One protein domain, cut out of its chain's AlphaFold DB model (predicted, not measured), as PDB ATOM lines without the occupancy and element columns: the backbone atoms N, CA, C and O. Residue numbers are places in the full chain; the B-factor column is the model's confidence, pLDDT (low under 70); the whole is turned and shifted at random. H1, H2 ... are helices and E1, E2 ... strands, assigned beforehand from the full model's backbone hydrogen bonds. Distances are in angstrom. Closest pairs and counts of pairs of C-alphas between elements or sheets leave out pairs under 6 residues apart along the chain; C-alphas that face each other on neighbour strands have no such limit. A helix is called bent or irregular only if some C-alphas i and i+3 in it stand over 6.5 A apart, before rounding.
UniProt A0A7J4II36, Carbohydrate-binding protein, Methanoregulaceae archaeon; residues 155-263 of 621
ATOM      1  N   ALA A 155      13.355  19.805  -1.973       83.44
ATOM      2  CA  ALA A 155      14.181  18.679  -2.376       83.44
ATOM      3  C   ALA A 155      14.659  17.863  -1.179       83.44
ATOM      4  O   ALA A 155      15.281  18.395  -0.262       83.44
ATOM      5  N   ALA A 156      14.406  16.555  -1.222       88.38
ATOM      6  CA  ALA A 156      15.050  15.588  -0.343       88.38
ATOM      7  C   ALA A 156      16.303  15.042  -1.033       88.38
ATOM      8  O   ALA A 156      16.224  14.244  -1.968       88.38
ATOM      9  N   LEU A 157      17.454  15.492  -0.552       90.25
ATOM     10  CA  LEU A 157      18.761  15.314  -1.163       90.25
ATOM     11  C   LEU A 157      19.542  14.247  -0.403       90.25
ATOM     12  O   LEU A 157      19.601  14.240   0.828       90.25
ATOM     13  N   GLY A 158      20.171  13.330  -1.122       89.38
ATOM     14  CA  GLY A 158      20.925  12.255  -0.500       89.38
ATOM     15  C   GLY A 158      21.339  11.195  -1.499       89.38
ATOM     16  O   GLY A 158      20.806  11.082  -2.601       89.38
ATOM     17  N   ARG A 159      22.289  10.354  -1.100       86.31
ATOM     18  CA  ARG A 159      22.747   9.270  -1.961       86.31
ATOM     19  C   ARG A 159      21.798   8.068  -1.919       86.31
ATOM     20  O   ARG A 159      21.179   7.758  -0.909       86.31
ATOM     21  N   PHE A 160      21.736   7.318  -3.020       84.12
ATOM     22  CA  PHE A 160      20.872   6.135  -3.157       84.12
ATOM     23  C   PHE A 160      21.558   4.799  -2.821       84.12
ATOM     24  O   PHE A 160      21.132   3.741  -3.283       84.12
ATOM     25  N   SER A 161      22.663   4.820  -2.079       80.94
ATOM     26  CA  SER A 161      23.488   3.638  -1.825       80.94
ATOM     27  C   SER A 161      23.989   3.674  -0.385       80.94
ATOM     28  O   SER A 161      24.529   4.706  -0.012       80.94
ATOM     29  N   PRO A 162      23.851   2.584   0.395       82.31
ATOM     30  CA  PRO A 162      23.239   1.301   0.031       82.31
ATOM     31  C   PRO A 162      21.718   1.416  -0.190       82.31
ATOM     32  O   PRO A 162      21.113   2.429   0.152       82.31
ATOM     33  N   THR A 163      21.083   0.379  -0.748       84.62
ATOM     34  CA  THR A 163      19.639   0.374  -1.071       84.62
ATOM     35  C   THR A 163      18.763   0.812   0.105       84.62
ATOM     36  O   THR A 163      17.832   1.585  -0.083       84.62
ATOM     37  N   ALA A 164      19.123   0.425   1.333       86.56
ATOM     38  CA  ALA A 164      18.409   0.842   2.537       86.56
ATOM     39  C   ALA A 164      18.337   2.373   2.712       86.56
ATOM     40  O   ALA A 164      17.322   2.877   3.184       86.56
ATOM     41  N   GLN A 165      19.371   3.125   2.314       86.56
ATOM     42  CA  GLN A 165      19.329   4.591   2.335       86.56
ATOM     43  C   GLN A 165      18.348   5.129   1.292       86.56
ATOM     44  O   GLN A 165      17.534   5.987   1.620       86.56
ATOM     45  N   LYS A 166      18.389   4.604   0.060       88.19
ATOM     46  CA  LYS A 166      17.444   4.981  -1.000       88.19
ATOM     47  C   LYS A 166      16.000   4.754  -0.556       88.19
ATOM     48  O   LYS A 166      15.157   5.628  -0.745       88.19
ATOM     49  N   ASP A 167      15.725   3.595   0.034       88.62
ATOM     50  CA  ASP A 167      14.387   3.226   0.489       88.62
ATOM     51  C   ASP A 167      13.905   4.162   1.602       88.62
ATOM     52  O   ASP A 167      12.755   4.597   1.587       88.62
ATOM     53  N   ARG A 168      14.795   4.532   2.530       87.75
ATOM     54  CA  ARG A 168      14.506   5.489   3.608       87.75
ATOM     55  C   ARG A 168      14.253   6.896   3.094       87.75
ATOM     56  O   ARG A 168      13.267   7.498   3.498       87.75
ATOM     57  N   LEU A 169      15.091   7.383   2.184       87.81
ATOM     58  CA  LEU A 169      14.915   8.683   1.540       87.81
ATOM     59  C   LEU A 169      13.592   8.732   0.760       87.81
ATOM     60  O   LEU A 169      12.828   9.681   0.881       87.81
ATOM     61  N   THR A 170      13.279   7.662   0.025       86.62
ATOM     62  CA  THR A 170      12.014   7.519  -0.715       86.62
ATOM     63  C   THR A 170      10.808   7.493   0.224       86.62
ATOM     64  O   THR A 170       9.778   8.090  -0.079       86.62
ATOM     65  N   ALA A 171      10.905   6.781   1.349       87.12
ATOM     66  CA  ALA A 171       9.840   6.721   2.343       87.12
ATOM     67  C   ALA A 171       9.622   8.080   3.017       87.12
ATOM     68  O   ALA A 171       8.480   8.511   3.117       87.12
ATOM     69  N   PHE A 172      10.704   8.763   3.395       86.88
ATOM     70  CA  PHE A 172      10.660  10.107   3.961       86.88
ATOM     71  C   PHE A 172      10.004  11.097   2.996       86.88
ATOM     72  O   PHE A 172       9.041  11.762   3.352       86.88
ATOM     73  N   ALA A 173      10.442  11.119   1.736       84.19
ATOM     74  CA  ALA A 173       9.835  11.986   0.735       84.19
ATOM     75  C   ALA A 173       8.326  11.711   0.566       84.19
ATOM     76  O   ALA A 173       7.546  12.645   0.454       84.19
ATOM     77  N   ARG A 174       7.884  10.447   0.623       84.62
ATOM     78  CA  ARG A 174       6.447  10.107   0.591       84.62
ATOM     79  C   ARG A 174       5.688  10.561   1.838       84.62
ATOM     80  O   ARG A 174       4.550  10.988   1.710       84.62
ATOM     81  N   GLU A 175       6.283  10.419   3.020       87.12
ATOM     82  CA  GLU A 175       5.678  10.825   4.297       87.12
ATOM     83  C   GLU A 175       5.439  12.337   4.361       87.12
ATOM     84  O   GLU A 175       4.447  12.778   4.934       87.12
ATOM     85  N   HIS A 176       6.310  13.114   3.721       82.88
ATOM     86  CA  HIS A 176       6.249  14.571   3.703       82.88
ATOM     87  C   HIS A 176       5.587  15.158   2.437       82.88
ATOM     88  O   HIS A 176       5.639  16.367   2.230       82.88
ATOM     89  N   ASP A 177       4.967  14.324   1.591       79.81
ATOM     90  CA  ASP A 177       4.380  14.717   0.293       79.81
ATOM     91  C   ASP A 177       5.372  15.440  -0.642       79.81
ATOM     92  O   ASP A 177       5.027  16.286  -1.472       79.81
ATOM     93  N   TYR A 178       6.654  15.099  -0.523       79.75
ATOM     94  CA  TYR A 178       7.675  15.602  -1.423       79.75
ATOM     95  C   TYR A 178       7.588  14.885  -2.762       79.75
ATOM     96  O   TYR A 178       7.408  13.665  -2.872       79.75
ATOM     97  N   ARG A 179       7.790  15.660  -3.825       68.12
ATOM     98  CA  ARG A 179       7.896  15.117  -5.176       68.12
ATOM     99  C   ARG A 179       9.208  14.363  -5.297       68.12
ATOM    100  O   ARG A 179      10.274  14.928  -5.086       68.12
ATOM    101  N   ILE A 180       9.126  13.098  -5.695       66.06
ATOM    102  CA  ILE A 180      10.314  12.295  -5.964       66.06
ATOM    103  C   ILE A 180      10.568  12.278  -7.462       66.06
ATOM    104  O   ILE A 180       9.728  11.822  -8.243       66.06
ATOM    105  N   TYR A 181      11.741  12.758  -7.856       67.81
ATOM    106  CA  TYR A 181      12.193  12.746  -9.236       67.81
ATOM    107  C   TYR A 181      12.952  11.445  -9.496       67.81
ATOM    108  O   TYR A 181      14.075  11.247  -9.043       67.81
ATOM    109  N   PHE A 182      12.297  10.515 -10.188       54.94
ATOM    110  CA  PHE A 182      12.864   9.212 -10.540       54.94
ATOM    111  C   PHE A 182      13.309   9.159 -12.008       54.94
ATOM    112  O   PHE A 182      13.138   8.122 -12.639       54.94
ATOM    113  N   ASP A 183      13.832  10.250 -12.577       55.06
ATOM    114  CA  ASP A 183      13.990  10.352 -14.033       55.06
ATOM    115  C   ASP A 183      15.279  11.019 -14.525       55.06
ATOM    116  O   ASP A 183      15.919  11.828 -13.858       55.06
ATOM    117  N   SER A 184      15.599  10.649 -15.765       60.91
ATOM    118  CA  SER A 184      16.552  11.276 -16.678       60.91
ATOM    119  C   SER A 184      16.026  12.651 -17.119       60.91
ATOM    120  O   SER A 184      15.040  12.731 -17.851       60.91
ATOM    121  N   PHE A 185      16.639  13.736 -16.650       75.88
ATOM    122  CA  PHE A 185      16.319  15.114 -17.051       75.88
ATOM    123  C   PHE A 185      17.080  15.518 -18.329       75.88
ATOM    124  O   PHE A 185      18.061  14.858 -18.682       75.88
ATOM    125  N   PRO A 186      16.654  16.573 -19.057       87.31
ATOM    126  CA  PRO A 186      17.326  17.009 -20.279       87.31
ATOM    127  C   PRO A 186      18.838  17.141 -20.129       87.31
ATOM    128  O   PRO A 186      19.337  17.724 -19.167       87.31
ATOM    129  N   GLY A 187      19.572  16.565 -21.079       84.94
ATOM    130  CA  GLY A 187      21.022  16.425 -20.997       84.94
ATOM    131  C   GLY A 187      21.519  15.215 -20.192       84.94
ATOM    132  O   GLY A 187      22.723  15.088 -20.016       84.94
ATOM    133  N   TYR A 188      20.666  14.307 -19.727       82.81
ATOM    134  CA  TYR A 188      21.068  13.007 -19.179       82.81
ATOM    135  C   TYR A 188      20.056  11.957 -19.638       82.81
ATOM    136  O   TYR A 188      18.929  11.968 -19.163       82.81
ATOM    137  N   PHE A 189      20.410  11.083 -20.588       79.50
ATOM    138  CA  PHE A 189      19.437  10.189 -21.239       79.50
ATOM    139  C   PHE A 189      19.973   8.763 -21.420       79.50
ATOM    140  O   PHE A 189      21.044   8.572 -21.999       79.50
ATOM    141  N   TYR A 190      19.205   7.764 -20.961       75.62
ATOM    142  CA  TYR A 190      19.515   6.332 -21.072       75.62
ATOM    143  C   TYR A 190      18.281   5.563 -21.558       75.62
ATOM    144  O   TYR A 190      17.303   5.438 -20.825       75.62
ATOM    145  N   TRP A 191      18.325   5.031 -22.782       69.12
ATOM    146  CA  TRP A 191      17.237   4.206 -23.339       69.12
ATOM    147  C   TRP A 191      17.552   2.697 -23.303       69.12
ATOM    148  O   TRP A 191      16.657   1.866 -23.444       69.12
ATOM    149  N   ASN A 192      18.820   2.321 -23.104       72.38
ATOM    150  CA  ASN A 192      19.335   0.942 -23.086       72.38
ATOM    151  C   ASN A 192      20.791   0.931 -22.533       72.38
ATOM    152  O   ASN A 192      21.105   1.666 -21.598       72.38
ATOM    153  N   SER A 193      21.687   0.095 -23.085       68.38
ATOM    154  CA  SER A 193      23.136   0.140 -22.811       68.38
ATOM    155  C   SER A 193      23.848   1.373 -23.391       68.38
ATOM    156  O   SER A 193      24.994   1.640 -23.023       68.38
ATOM    157  N   ASP A 194      23.181   2.106 -24.284       76.56
ATOM    158  CA  ASP A 194      23.616   3.370 -24.870       76.56
ATOM    159  C   ASP A 194      23.093   4.532 -24.013       76.56
ATOM    160  O   ASP A 194      22.011   4.470 -23.420       76.56
ATOM    161  N   GLY A 195      23.879   5.600 -23.911       83.06
ATOM    162  CA  GLY A 195      23.554   6.716 -23.027       83.06
ATOM    163  C   GLY A 195      24.254   8.000 -23.428       83.06
ATOM    164  O   GLY A 195      25.275   7.974 -24.115       83.06
ATOM    165  N   TYR A 196      23.703   9.123 -22.990       84.88
ATOM    166  CA  TYR A 196      24.131  10.447 -23.409       84.88
ATOM    167  C   TYR A 196      24.118  11.452 -22.257       84.88
ATOM    168  O   TYR A 196      23.285  11.357 -21.356       84.88
ATOM    169  N   VAL A 197      25.045  12.416 -22.297       86.06
ATOM    170  CA  VAL A 197      25.190  13.450 -21.268       86.06
ATOM    171  C   VAL A 197      25.558  14.815 -21.881       86.06
ATOM    172  O   VAL A 197      26.583  14.904 -22.553       86.06
ATOM    173  N   ILE A 198      24.788  15.874 -21.587       87.88
ATOM    174  CA  ILE A 198      25.090  17.315 -21.766       87.88
ATOM    175  C   ILE A 198      25.151  17.981 -20.395       87.88
ATOM    176  O   ILE A 198      24.121  18.383 -19.849       87.88
ATOM    177  N   PRO A 199      26.347  18.147 -19.830       84.44
ATOM    178  CA  PRO A 199      26.508  18.701 -18.497       84.44
ATOM    179  C   PRO A 199      25.897  20.071 -18.266       84.44
ATOM    180  O   PRO A 199      25.153  20.238 -17.309       84.44
ATOM    181  N   GLY A 200      26.140  21.028 -19.164       84.62
ATOM    182  CA  GLY A 200      25.615  22.384 -18.984       84.62
ATOM    183  C   GLY A 200      24.085  22.446 -18.938       84.62
ATOM    184  O   GLY A 200      23.529  23.338 -18.303       84.62
ATOM    185  N   ARG A 201      23.400  21.471 -19.544       88.19
ATOM    186  CA  ARG A 201      21.941  21.359 -19.518       88.19
ATOM    187  C   ARG A 201      21.463  20.628 -18.270       88.19
ATOM    188  O   ARG A 201      20.599  21.128 -17.555       88.19
ATOM    189  N   TRP A 202      22.046  19.467 -17.999       87.00
ATOM    190  CA  TRP A 202      21.558  18.569 -16.962       87.00
ATOM    191  C   TRP A 202      21.867  19.104 -15.561       87.00
ATOM    192  O   TRP A 202      20.987  19.111 -14.710       87.00
ATOM    193  N   VAL A 203      23.061  19.657 -15.343       85.75
ATOM    194  CA  VAL A 203      23.457  20.236 -14.048       85.75
ATOM    195  C   VAL A 203      22.609  21.457 -13.732       85.75
ATOM    196  O   VAL A 203      22.164  21.618 -12.603       85.75
ATOM    197  N   SER A 204      22.359  22.317 -14.723       86.56
ATOM    198  CA  SER A 204      21.516  23.499 -14.523       86.56
ATOM    199  C   SER A 204      20.091  23.101 -14.140       86.56
ATOM    200  O   SER A 204      19.510  23.712 -13.251       86.56
ATOM    201  N   ASN A 205      19.548  22.050 -14.765       87.81
ATOM    202  CA  ASN A 205      18.239  21.505 -14.408       87.81
ATOM    203  C   ASN A 205      18.214  20.898 -13.001       87.81
ATOM    204  O   ASN A 205      17.256  21.132 -12.280       87.81
ATOM    205  N   ASP A 206      19.253  20.167 -12.611       86.38
ATOM    206  CA  ASP A 206      19.362  19.545 -11.288       86.38
ATOM    207  C   ASP A 206      19.524  20.607 -10.181       86.38
ATOM    208  O   ASP A 206      18.809  20.614  -9.182       86.38
ATOM    209  N   ALA A 207      20.378  21.613 -10.402       86.19
ATOM    210  CA  ALA A 207      20.590  22.715  -9.464       86.19
ATOM    211  C   ALA A 207      19.332  23.572  -9.238       86.19
ATOM    212  O   ALA A 207      19.135  24.110  -8.144       86.19
ATOM    213  N   ILE A 208      18.470  23.701 -10.252       85.75
ATOM    214  CA  ILE A 208      17.231  24.479 -10.136       85.75
ATOM    215  C   ILE A 208      16.212  23.833  -9.205       85.75
ATOM    216  O   ILE A 208      15.379  24.536  -8.645       85.75
ATOM    217  N   GLU A 209      16.324  22.521  -8.994       83.06
ATOM    218  CA  GLU A 209      15.571  21.765  -7.993       83.06
ATOM    219  C   GLU A 209      16.136  21.932  -6.587       83.06
ATOM    220  O   GLU A 209      15.753  21.192  -5.697       83.06
ATOM    221  N   VAL A 210      17.073  22.850  -6.367       87.75
ATOM    222  CA  VAL A 210      17.626  23.156  -5.038       87.75
ATOM    223  C   VAL A 210      17.435  24.632  -4.714       87.75
ATOM    224  O   VAL A 210      17.123  25.009  -3.585       87.75
ATOM    225  N   SER A 211      17.642  25.489  -5.712       86.75
ATOM    226  CA  SER A 211      17.367  26.919  -5.644       86.75
ATOM    227  C   SER A 211      17.316  27.479  -7.057       86.75
ATOM    228  O   SER A 211      18.295  27.359  -7.793       86.75
ATOM    229  N   ASN A 212      16.242  28.189  -7.400       84.44
ATOM    230  CA  ASN A 212      16.108  28.871  -8.680       84.44
ATOM    231  C   ASN A 212      16.409  30.370  -8.548       84.44
ATOM    232  O   ASN A 212      15.861  31.049  -7.688       84.44
ATOM    233  N   ASP A 213      17.289  30.910  -9.386       78.00
ATOM    234  CA  ASP A 213      17.577  32.349  -9.469       78.00
ATOM    235  C   ASP A 213      17.168  32.965 -10.819       78.00
ATOM    236  O   ASP A 213      17.460  34.134 -11.089       78.00
ATOM    237  N   CYS A 214      16.442  32.217 -11.658       82.25
ATOM    238  CA  CYS A 214      15.946  32.711 -12.934       82.25
ATOM    239  C   CYS A 214      15.004  33.916 -12.723       82.25
ATOM    240  O   CYS A 214      14.101  33.862 -11.876       82.25
ATOM    241  N   PRO A 215      15.162  35.007 -13.502       79.06
ATOM    242  CA  PRO A 215      14.267  36.157 -13.435       79.06
ATOM    243  C   PRO A 215      12.804  35.776 -13.687       79.06
ATOM    244  O   PRO A 215      12.511  35.043 -14.623       79.06
ATOM    245  N   GLY A 216      11.881  36.331 -12.896       74.88
ATOM    246  CA  GLY A 216      10.439  36.114 -13.074       74.88
ATOM    247  C   GLY A 216       9.874  34.883 -12.360       74.88
ATOM    248  O   GLY A 216       8.667  34.666 -12.423       74.88
ATOM    249  N   THR A 217      10.714  34.129 -11.648       77.06
ATOM    250  CA  THR A 217      10.274  33.021 -10.794       77.06
ATOM    251  C   THR A 217       9.414  33.516  -9.632       77.06
ATOM    252  O   THR A 217       9.696  34.541  -9.007       77.06
ATOM    253  N   LEU A 218       8.329  32.797  -9.351       71.88
ATOM    254  CA  LEU A 218       7.316  33.199  -8.374       71.88
ATOM    255  C   LEU A 218       7.485  32.496  -7.036       71.88
ATOM    256  O   LEU A 218       7.226  33.088  -5.988       71.88
ATOM    257  N   ILE A 219       7.860  31.219  -7.068       71.25
ATOM    258  CA  ILE A 219       7.769  30.369  -5.878       71.25
ATOM    259  C   ILE A 219       9.060  29.624  -5.566       71.25
ATOM    260  O   ILE A 219       9.127  28.968  -4.531       71.25
ATOM    261  N   ASP A 220      10.072  29.762  -6.423       73.00
ATOM    262  CA  ASP A 220      11.276  28.943  -6.355       73.00
ATOM    263  C   ASP A 220      12.584  29.720  -6.177       73.00
ATOM    264  O   ASP A 220      13.673  29.212  -6.418       73.00
ATOM    265  N   THR A 221      12.478  30.971  -5.724       79.31
ATOM    266  CA  THR A 221      13.645  31.831  -5.489       79.31
ATOM    267  C   THR A 221      14.526  31.315  -4.347       79.31
ATOM    268  O   THR A 221      14.033  30.707  -3.395       79.31
ATOM    269  N   THR A 222      15.815  31.673  -4.341       81.00
ATOM    270  CA  THR A 222      16.710  31.443  -3.185       81.00
ATOM    271  C   THR A 222      16.092  31.903  -1.860       81.00
ATOM    272  O   THR A 222      16.267  31.272  -0.824       81.00
ATOM    273  N   GLY A 223      15.319  32.991  -1.880       80.31
ATOM    274  CA  GLY A 223      14.658  33.532  -0.697       80.31
ATOM    275  C   GLY A 223      13.489  32.700  -0.165       80.31
ATOM    276  O   GLY A 223      12.939  33.091   0.863       80.31
ATOM    277  N   VAL A 224      13.083  31.605  -0.818       82.25
ATOM    278  CA  VAL A 224      11.968  30.730  -0.399       82.25
ATOM    279  C   VAL A 224      12.241  29.229  -0.560       82.25
ATOM    280  O   VAL A 224      11.433  28.453  -0.066       82.25
ATOM    281  N   ALA A 225      13.343  28.827  -1.203       85.75
ATOM    282  CA  ALA A 225      13.698  27.424  -1.411       85.75
ATOM    283  C   ALA A 225      13.846  26.645  -0.089       85.75
ATOM    284  O   ALA A 225      14.430  27.155   0.875       85.75
ATOM    285  N   GLU A 226      13.331  25.413  -0.074       88.50
ATOM    286  CA  GLU A 226      13.374  24.482   1.059       88.50
ATOM    287  C   GLU A 226      14.118  23.199   0.666       88.50
ATOM    288  O   GLU A 226      13.931  22.657  -0.424       88.50
ATOM    289  N   ASN A 227      14.994  22.721   1.548       90.31
ATOM    290  CA  ASN A 227      15.887  21.597   1.280       90.31
ATOM    291  C   ASN A 227      15.994  20.683   2.506       90.31
ATOM    292  O   ASN A 227      16.208  21.156   3.618       90.31
ATOM    293  N   ASP A 228      15.944  19.373   2.294       93.00
ATOM    294  CA  ASP A 228      16.213  18.342   3.295       93.00
ATOM    295  C   ASP A 228      17.421  17.514   2.839       93.00
ATOM    296  O   ASP A 228      17.305  16.675   1.949       93.00
ATOM    297  N   LEU A 229      18.599  17.736   3.430       93.38
ATOM    298  CA  LEU A 229      19.840  17.059   3.035       93.38
ATOM    299  C   LEU A 229      20.227  15.954   4.022       93.38
ATOM    300  O   LEU A 229      20.518  16.209   5.189       93.38
ATOM    301  N   PHE A 230      20.311  14.723   3.527       93.94
ATOM    302  CA  PHE A 230      20.676  13.530   4.285       93.94
ATOM    303  C   PHE A 230      22.188  13.311   4.233       93.94
ATOM    304  O   PHE A 230      22.736  12.816   3.244       93.94
ATOM    305  N   LEU A 231      22.865  13.646   5.329       93.69
ATOM    306  CA  LEU A 231      24.319  13.611   5.477       93.69
ATOM    307  C   LEU A 231      24.819  12.194   5.768       93.69
ATOM    308  O   LEU A 231      25.319  11.889   6.849       93.69
ATOM    309  N   TYR A 232      24.648  11.303   4.796       91.44
ATOM    310  CA  TYR A 232      25.112   9.927   4.901       91.44
ATOM    311  C   TYR A 232      25.542   9.371   3.535       91.44
ATOM    312  O   TYR A 232      24.862   9.544   2.521       91.44
ATOM    313  N   ASP A 233      26.702   8.715   3.519       89.56
ATOM    314  CA  ASP A 233      27.413   8.180   2.351       89.56
ATOM    315  C   ASP A 233      27.634   9.212   1.214       89.56
ATOM    316  O   ASP A 233      27.780   8.861   0.038       89.56
ATOM    317  N   VAL A 234      27.672  10.509   1.538       91.75
ATOM    318  CA  VAL A 234      27.809  11.593   0.549       91.75
ATOM    319  C   VAL A 234      29.257  11.692   0.060       91.75
ATOM    320  O   VAL A 234      30.172  12.052   0.809       91.75
ATOM    321  N   ARG A 235      29.477  11.399  -1.227       89.12
ATOM    322  CA  ARG A 235      30.814  11.423  -1.850       89.12
ATOM    323  C   ARG A 235      31.143  12.794  -2.414       89.12
ATOM    324  O   ARG A 235      30.290  13.389  -3.064       89.12
ATOM    325  N   ASN A 236      32.412  13.186  -2.337       86.12
ATOM    326  CA  ASN A 236      32.955  14.432  -2.901       86.12
ATOM    327  C   ASN A 236      32.837  14.599  -4.433       86.12
ATOM    328  O   ASN A 236      33.197  15.649  -4.952       86.12
ATOM    329  N   TYR A 237      32.378  13.584  -5.164       83.50
ATOM    330  CA  TYR A 237      32.124  13.635  -6.613       83.50
ATOM    331  C   TYR A 237      30.708  13.167  -6.988       83.50
ATOM    332  O   TYR A 237      30.436  12.865  -8.147       83.50
ATOM    333  N   SER A 238      29.822  13.013  -6.002       86.38
ATOM    334  CA  SER A 238      28.411  12.704  -6.253       86.38
ATOM    335  C   SER A 238      27.646  13.972  -6.619       86.38
ATOM    336  O   SER A 238      28.002  15.033  -6.114       86.38
ATOM    337  N   ALA A 239      26.568  13.851  -7.404       85.88
ATOM    338  CA  ALA A 239      25.670  14.973  -7.705       85.88
ATOM    339  C   ALA A 239      25.188  15.672  -6.422       85.88
ATOM    340  O   ALA A 239      25.238  16.895  -6.329       85.88
ATOM    341  N   THR A 240      24.894  14.903  -5.367       89.81
ATOM    342  CA  THR A 240      24.540  15.468  -4.060       89.81
ATOM    343  C   THR A 240      25.580  16.401  -3.478       89.81
ATOM    344  O   THR A 240      25.235  17.414  -2.877       89.81
ATOM    345  N   TYR A 241      26.863  16.116  -3.665       91.75
ATOM    346  CA  TYR A 241      27.908  17.016  -3.201       91.75
ATOM    347  C   TYR A 241      28.179  18.142  -4.201       91.75
ATOM    348  O   TYR A 241      28.225  19.312  -3.824       91.75
ATOM    349  N   THR A 242      28.376  17.791  -5.472       89.44
ATOM    350  CA  THR A 242      28.939  18.699  -6.469       89.44
ATOM    351  C   THR A 242      27.890  19.577  -7.152       89.44
ATOM    352  O   THR A 242      28.214  20.641  -7.667       89.44
ATOM    353  N   VAL A 243      26.618  19.196  -7.135       88.81
ATOM    354  CA  VAL A 243      25.528  19.977  -7.732       88.81
ATOM    355  C   VAL A 243      24.619  20.512  -6.638       88.81
ATOM    356  O   VAL A 243      24.495  21.729  -6.485       88.81
ATOM    357  N   GLU A 244      24.062  19.623  -5.818       90.44
ATOM    358  CA  GLU A 244      23.018  19.976  -4.857       90.44
ATOM    359  C   GLU A 244      23.598  20.764  -3.666       90.44
ATOM    360  O   GLU A 244      23.271  21.933  -3.454       90.44
ATOM    361  N   THR A 245      24.555  20.181  -2.933       92.56
ATOM    362  CA  THR A 245      25.191  20.844  -1.779       92.56
ATOM    363  C   THR A 245      26.005  22.067  -2.201       92.56
ATOM    364  O   THR A 245      25.993  23.090  -1.516       92.56
ATOM    365  N   ALA A 246      26.681  22.004  -3.349       92.25
ATOM    366  CA  ALA A 246      27.362  23.162  -3.913       92.25
ATOM    367  C   ALA A 246      26.380  24.308  -4.211       92.25
ATOM    368  O   ALA A 246      26.685  25.462  -3.917       92.25
ATOM    369  N   THR A 247      25.187  24.013  -4.732       90.50
ATOM    370  CA  THR A 247      24.153  25.032  -4.949       90.50
ATOM    371  C   THR A 247      23.680  25.622  -3.625       90.50
ATOM    372  O   THR A 247      23.695  26.844  -3.503       90.50
ATOM    373  N   ILE A 248      23.395  24.793  -2.611       92.44
ATOM    374  CA  ILE A 248      23.048  25.247  -1.250       92.44
ATOM    375  C   ILE A 248      24.104  26.215  -0.691       92.44
ATOM    376  O   ILE A 248      23.770  27.260  -0.137       92.44
ATOM    377  N   ILE A 249      25.390  25.888  -0.835       92.75
ATOM    378  CA  ILE A 249      26.487  26.731  -0.343       92.75
ATOM    379  C   ILE A 249      26.574  28.034  -1.146       92.75
ATOM    380  O   ILE A 249      26.622  29.116  -0.559       92.75
ATOM    381  N   ARG A 250      26.563  27.946  -2.481       90.25
ATOM    382  CA  ARG A 250      26.691  29.098  -3.387       90.25
ATOM    383  C   ARG A 250      25.585  30.127  -3.174       90.25
ATOM    384  O   ARG A 250      25.847  31.321  -3.273       90.25
ATOM    385  N   THR A 251      24.366  29.675  -2.899       89.19
ATOM    386  CA  THR A 251      23.197  30.543  -2.707       89.19
ATOM    387  C   THR A 251      23.012  30.986  -1.253       89.19
ATOM    388  O   THR A 251      22.053  31.687  -0.941       89.19
ATOM    389  N   GLY A 252      23.932  30.618  -0.352       89.56
ATOM    390  CA  GLY A 252      23.872  30.994   1.063       89.56
ATOM    391  C   GLY A 252      22.790  30.259   1.857       89.56
ATOM    392  O   GLY A 252      22.453  30.671   2.964       89.56
ATOM    393  N   LEU A 253      22.252  29.164   1.317       90.44
ATOM    394  CA  LEU A 253      21.227  28.349   1.963       90.44
ATOM    395  C   LEU A 253      21.791  27.386   3.007       90.44
ATOM    396  O   LEU A 253      21.002  26.788   3.732       90.44
ATOM    397  N   ALA A 254      23.115  27.233   3.109       90.19
ATOM    398  CA  ALA A 254      23.721  26.262   4.020       90.19
ATOM    399  C   ALA A 254      23.298  26.467   5.484       90.19
ATOM    400  O   ALA A 254      22.957  25.517   6.167       90.19
ATOM    401  N   ASP A 255      23.218  27.712   5.950       87.62
ATOM    402  CA  ASP A 255      22.793  28.015   7.325       87.62
ATOM    403  C   ASP A 255      21.367  28.573   7.399       87.62
ATOM    404  O   ASP A 255      20.951  29.144   8.407       87.62
ATOM    405  N   SER A 256      20.612  28.443   6.307       87.94
ATOM    406  CA  SER A 256      19.218  28.865   6.264       87.94
ATOM    407  C   SER A 256      18.366  27.923   7.117       87.94
ATOM    408  O   SER A 256      18.503  26.710   6.979       87.94
ATOM    409  N   PRO A 257      17.391  28.426   7.900       86.88
ATOM    410  CA  PRO A 257      16.416  27.568   8.582       86.88
ATOM    411  C   PRO A 257      15.516  26.788   7.607       86.88
ATOM    412  O   PRO A 257      14.735  25.949   8.041       86.88
ATOM    413  N   ARG A 258      15.601  27.078   6.301       87.38
ATOM    414  CA  ARG A 258      14.931  26.329   5.231       87.38
ATOM    415  C   ARG A 258      15.762  25.179   4.662       87.38
ATOM    416  O   ARG A 258      15.274  24.464   3.797       87.38
ATOM    417  N   THR A 259      16.995  25.001   5.126       90.88
ATOM    418  CA  THR A 259      17.807  23.823   4.823       90.88
ATOM    419  C   THR A 259      17.927  22.998   6.092       90.88
ATOM    420  O   THR A 259      18.561  23.414   7.060       90.88
ATOM    421  N   VAL A 260      17.311  21.823   6.097       93.31
ATOM    422  CA  VAL A 260      17.356  20.890   7.218       93.31
ATOM    423  C   VAL A 260      18.387  19.812   6.919       93.31
ATOM    424  O   VAL A 260      18.317  19.118   5.904       93.31
ATOM    425  N   TYR A 261      19.356  19.654   7.816       94.81
ATOM    426  CA  TYR A 261      20.356  18.597   7.727       94.81
ATOM    427  C   TYR A 261      19.946  17.399   8.569       94.81
ATOM    428  O   TYR A 261      19.778  17.508   9.785       94.81
ATOM    429  N   HIS A 262      19.847  16.245   7.919       94.69
ATOM    430  CA  HIS A 262      19.456  14.985   8.530       94.69
ATOM    431  C   HIS A 262      20.637  14.039   8.667       94.69
ATOM    432  O   HIS A 262      21.489  13.942   7.782       94.69
ATOM    433  N   TYR A 263      20.641  13.264   9.744       94.31
ATOM    434  CA  TYR A 263      21.575  12.169   9.958       94.31
ATOM    435  C   TYR A 263      20.896  10.995  10.664       94.31
ATOM    436  O   TYR A 263      19.845  11.133  11.289       94.31
TER     437      TYR A 263
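This is residues 155 to 263 of the 621 residues of the protein "Carbohydrate-binding protein" of Methanoregulaceae archaeon (UniProt A0A7J4II36). A small parallel sheet of three strands, E1, E4 and E5, has a helix on each face: H3 covers one face and H1 packs on the other, over the edge strand E1. H2 packs on H3 away from the sheet, and the hairpin E2 and E3, which comes just before H2 in the chain, lies at the far end of H2 from H3, with residues 190 to 195 sticking out free. The printed part has 109 residues, with three named helices and five named strands in the order E1, H1, E2, E3, H2, E4, H3, E5; the class is mixed, helices and strands, and under half of the residues are in named elements. The three-stranded sheet has the order E1, E4, E5, and the separate pair E2 and E3 is antiparallel. The whole is compact, with a radius of gyration of the C-alphas of 14.2 A and spans of 42 by 34 by 27 A.

E1, residues 155 to 157, begins at C-alpha 155 at (14.181, 18.679, -2.376) and is 5.8 A long from first to last C-alpha. H1, residues 163 to 175, is the longest helix and measures 18.2 A. E2, residues 188 to 190, and E3, residues 195 to 197, are each 7.1 A long. H2, residues 199 to 208, begins at C-alpha 199 at (26.508, 18.701, -18.497) and is 13.8 A long. E4, residues 226 to 230, is 13.6 A long. H3, residues 239 to 250, is 14.8 A long; it is neither bent nor irregular, but only just: C-alphas 242 and 245 are 6.4 A apart. E5, residues 259 to 263, is 13.3 A long and ends at C-alpha 263 at (21.575, 12.169, 9.958).

E1 and E4 are parallel neighbours at 18 degrees, with N 157 and O 228 2.8 A apart and N 228 and O 155 2.8 A apart, both within hydrogen-bond range. E4 and E5 are parallel at 17 degrees, with N 260 and O 227 within range at 2.8 A. E4 is the inner strand. E4, H3 and E5 form a strand-helix-strand unit, two parallel neighbour strands with a helix between, and its crossover is right-handed. H3 is on the sheet at a height of 10.2 A, over E1 and E4 and only just not over E5, on which 2 of its 12 C-alphas fall. It runs slantwise to the strands, at 45 degrees to E4 on the local plane. H1 is on the opposite face at a height of 9.4 A, taken from a local plane that has only just enough C-alphas, 6; it lies over E1 and runs along the strands, at 18 degrees to E1 on the local plane. The closest C-alphas of E1 and H1 are those of Ala 156 and Ala 173, 6.4 A apart. H2 is not on this sheet. It touches residues 243 to 247 of H3, the closest C-alphas being those of Ala 207 and Glu 244 at 5.9 A, at a steep tilt of 60 degrees, the same way. E2 and E3 form a hairpin at 179 degrees, with N 196 and O 189 within range at 2.9 A. The closest C-alphas of E2 and H2, those of Tyr 188 and Trp 202, are 6.0 A apart. H1 is apart from H2 and H3. Every O i to N i+4 pair is within hydrogen-bond range in H1; H2 has 5 of 6 and H3 has 5 of 8.

The two C-alphas farthest apart, those of Ser 193 and Pro 257, are 42.2 A apart. The printed part has no cut. The links from H1 to E2, residues 176 to 187, and from H2 to E4, residues 209 to 225, are long. The mean pLDDT of the printed part is 84.4; residues 179 to 184, 191 and 193 are under 70.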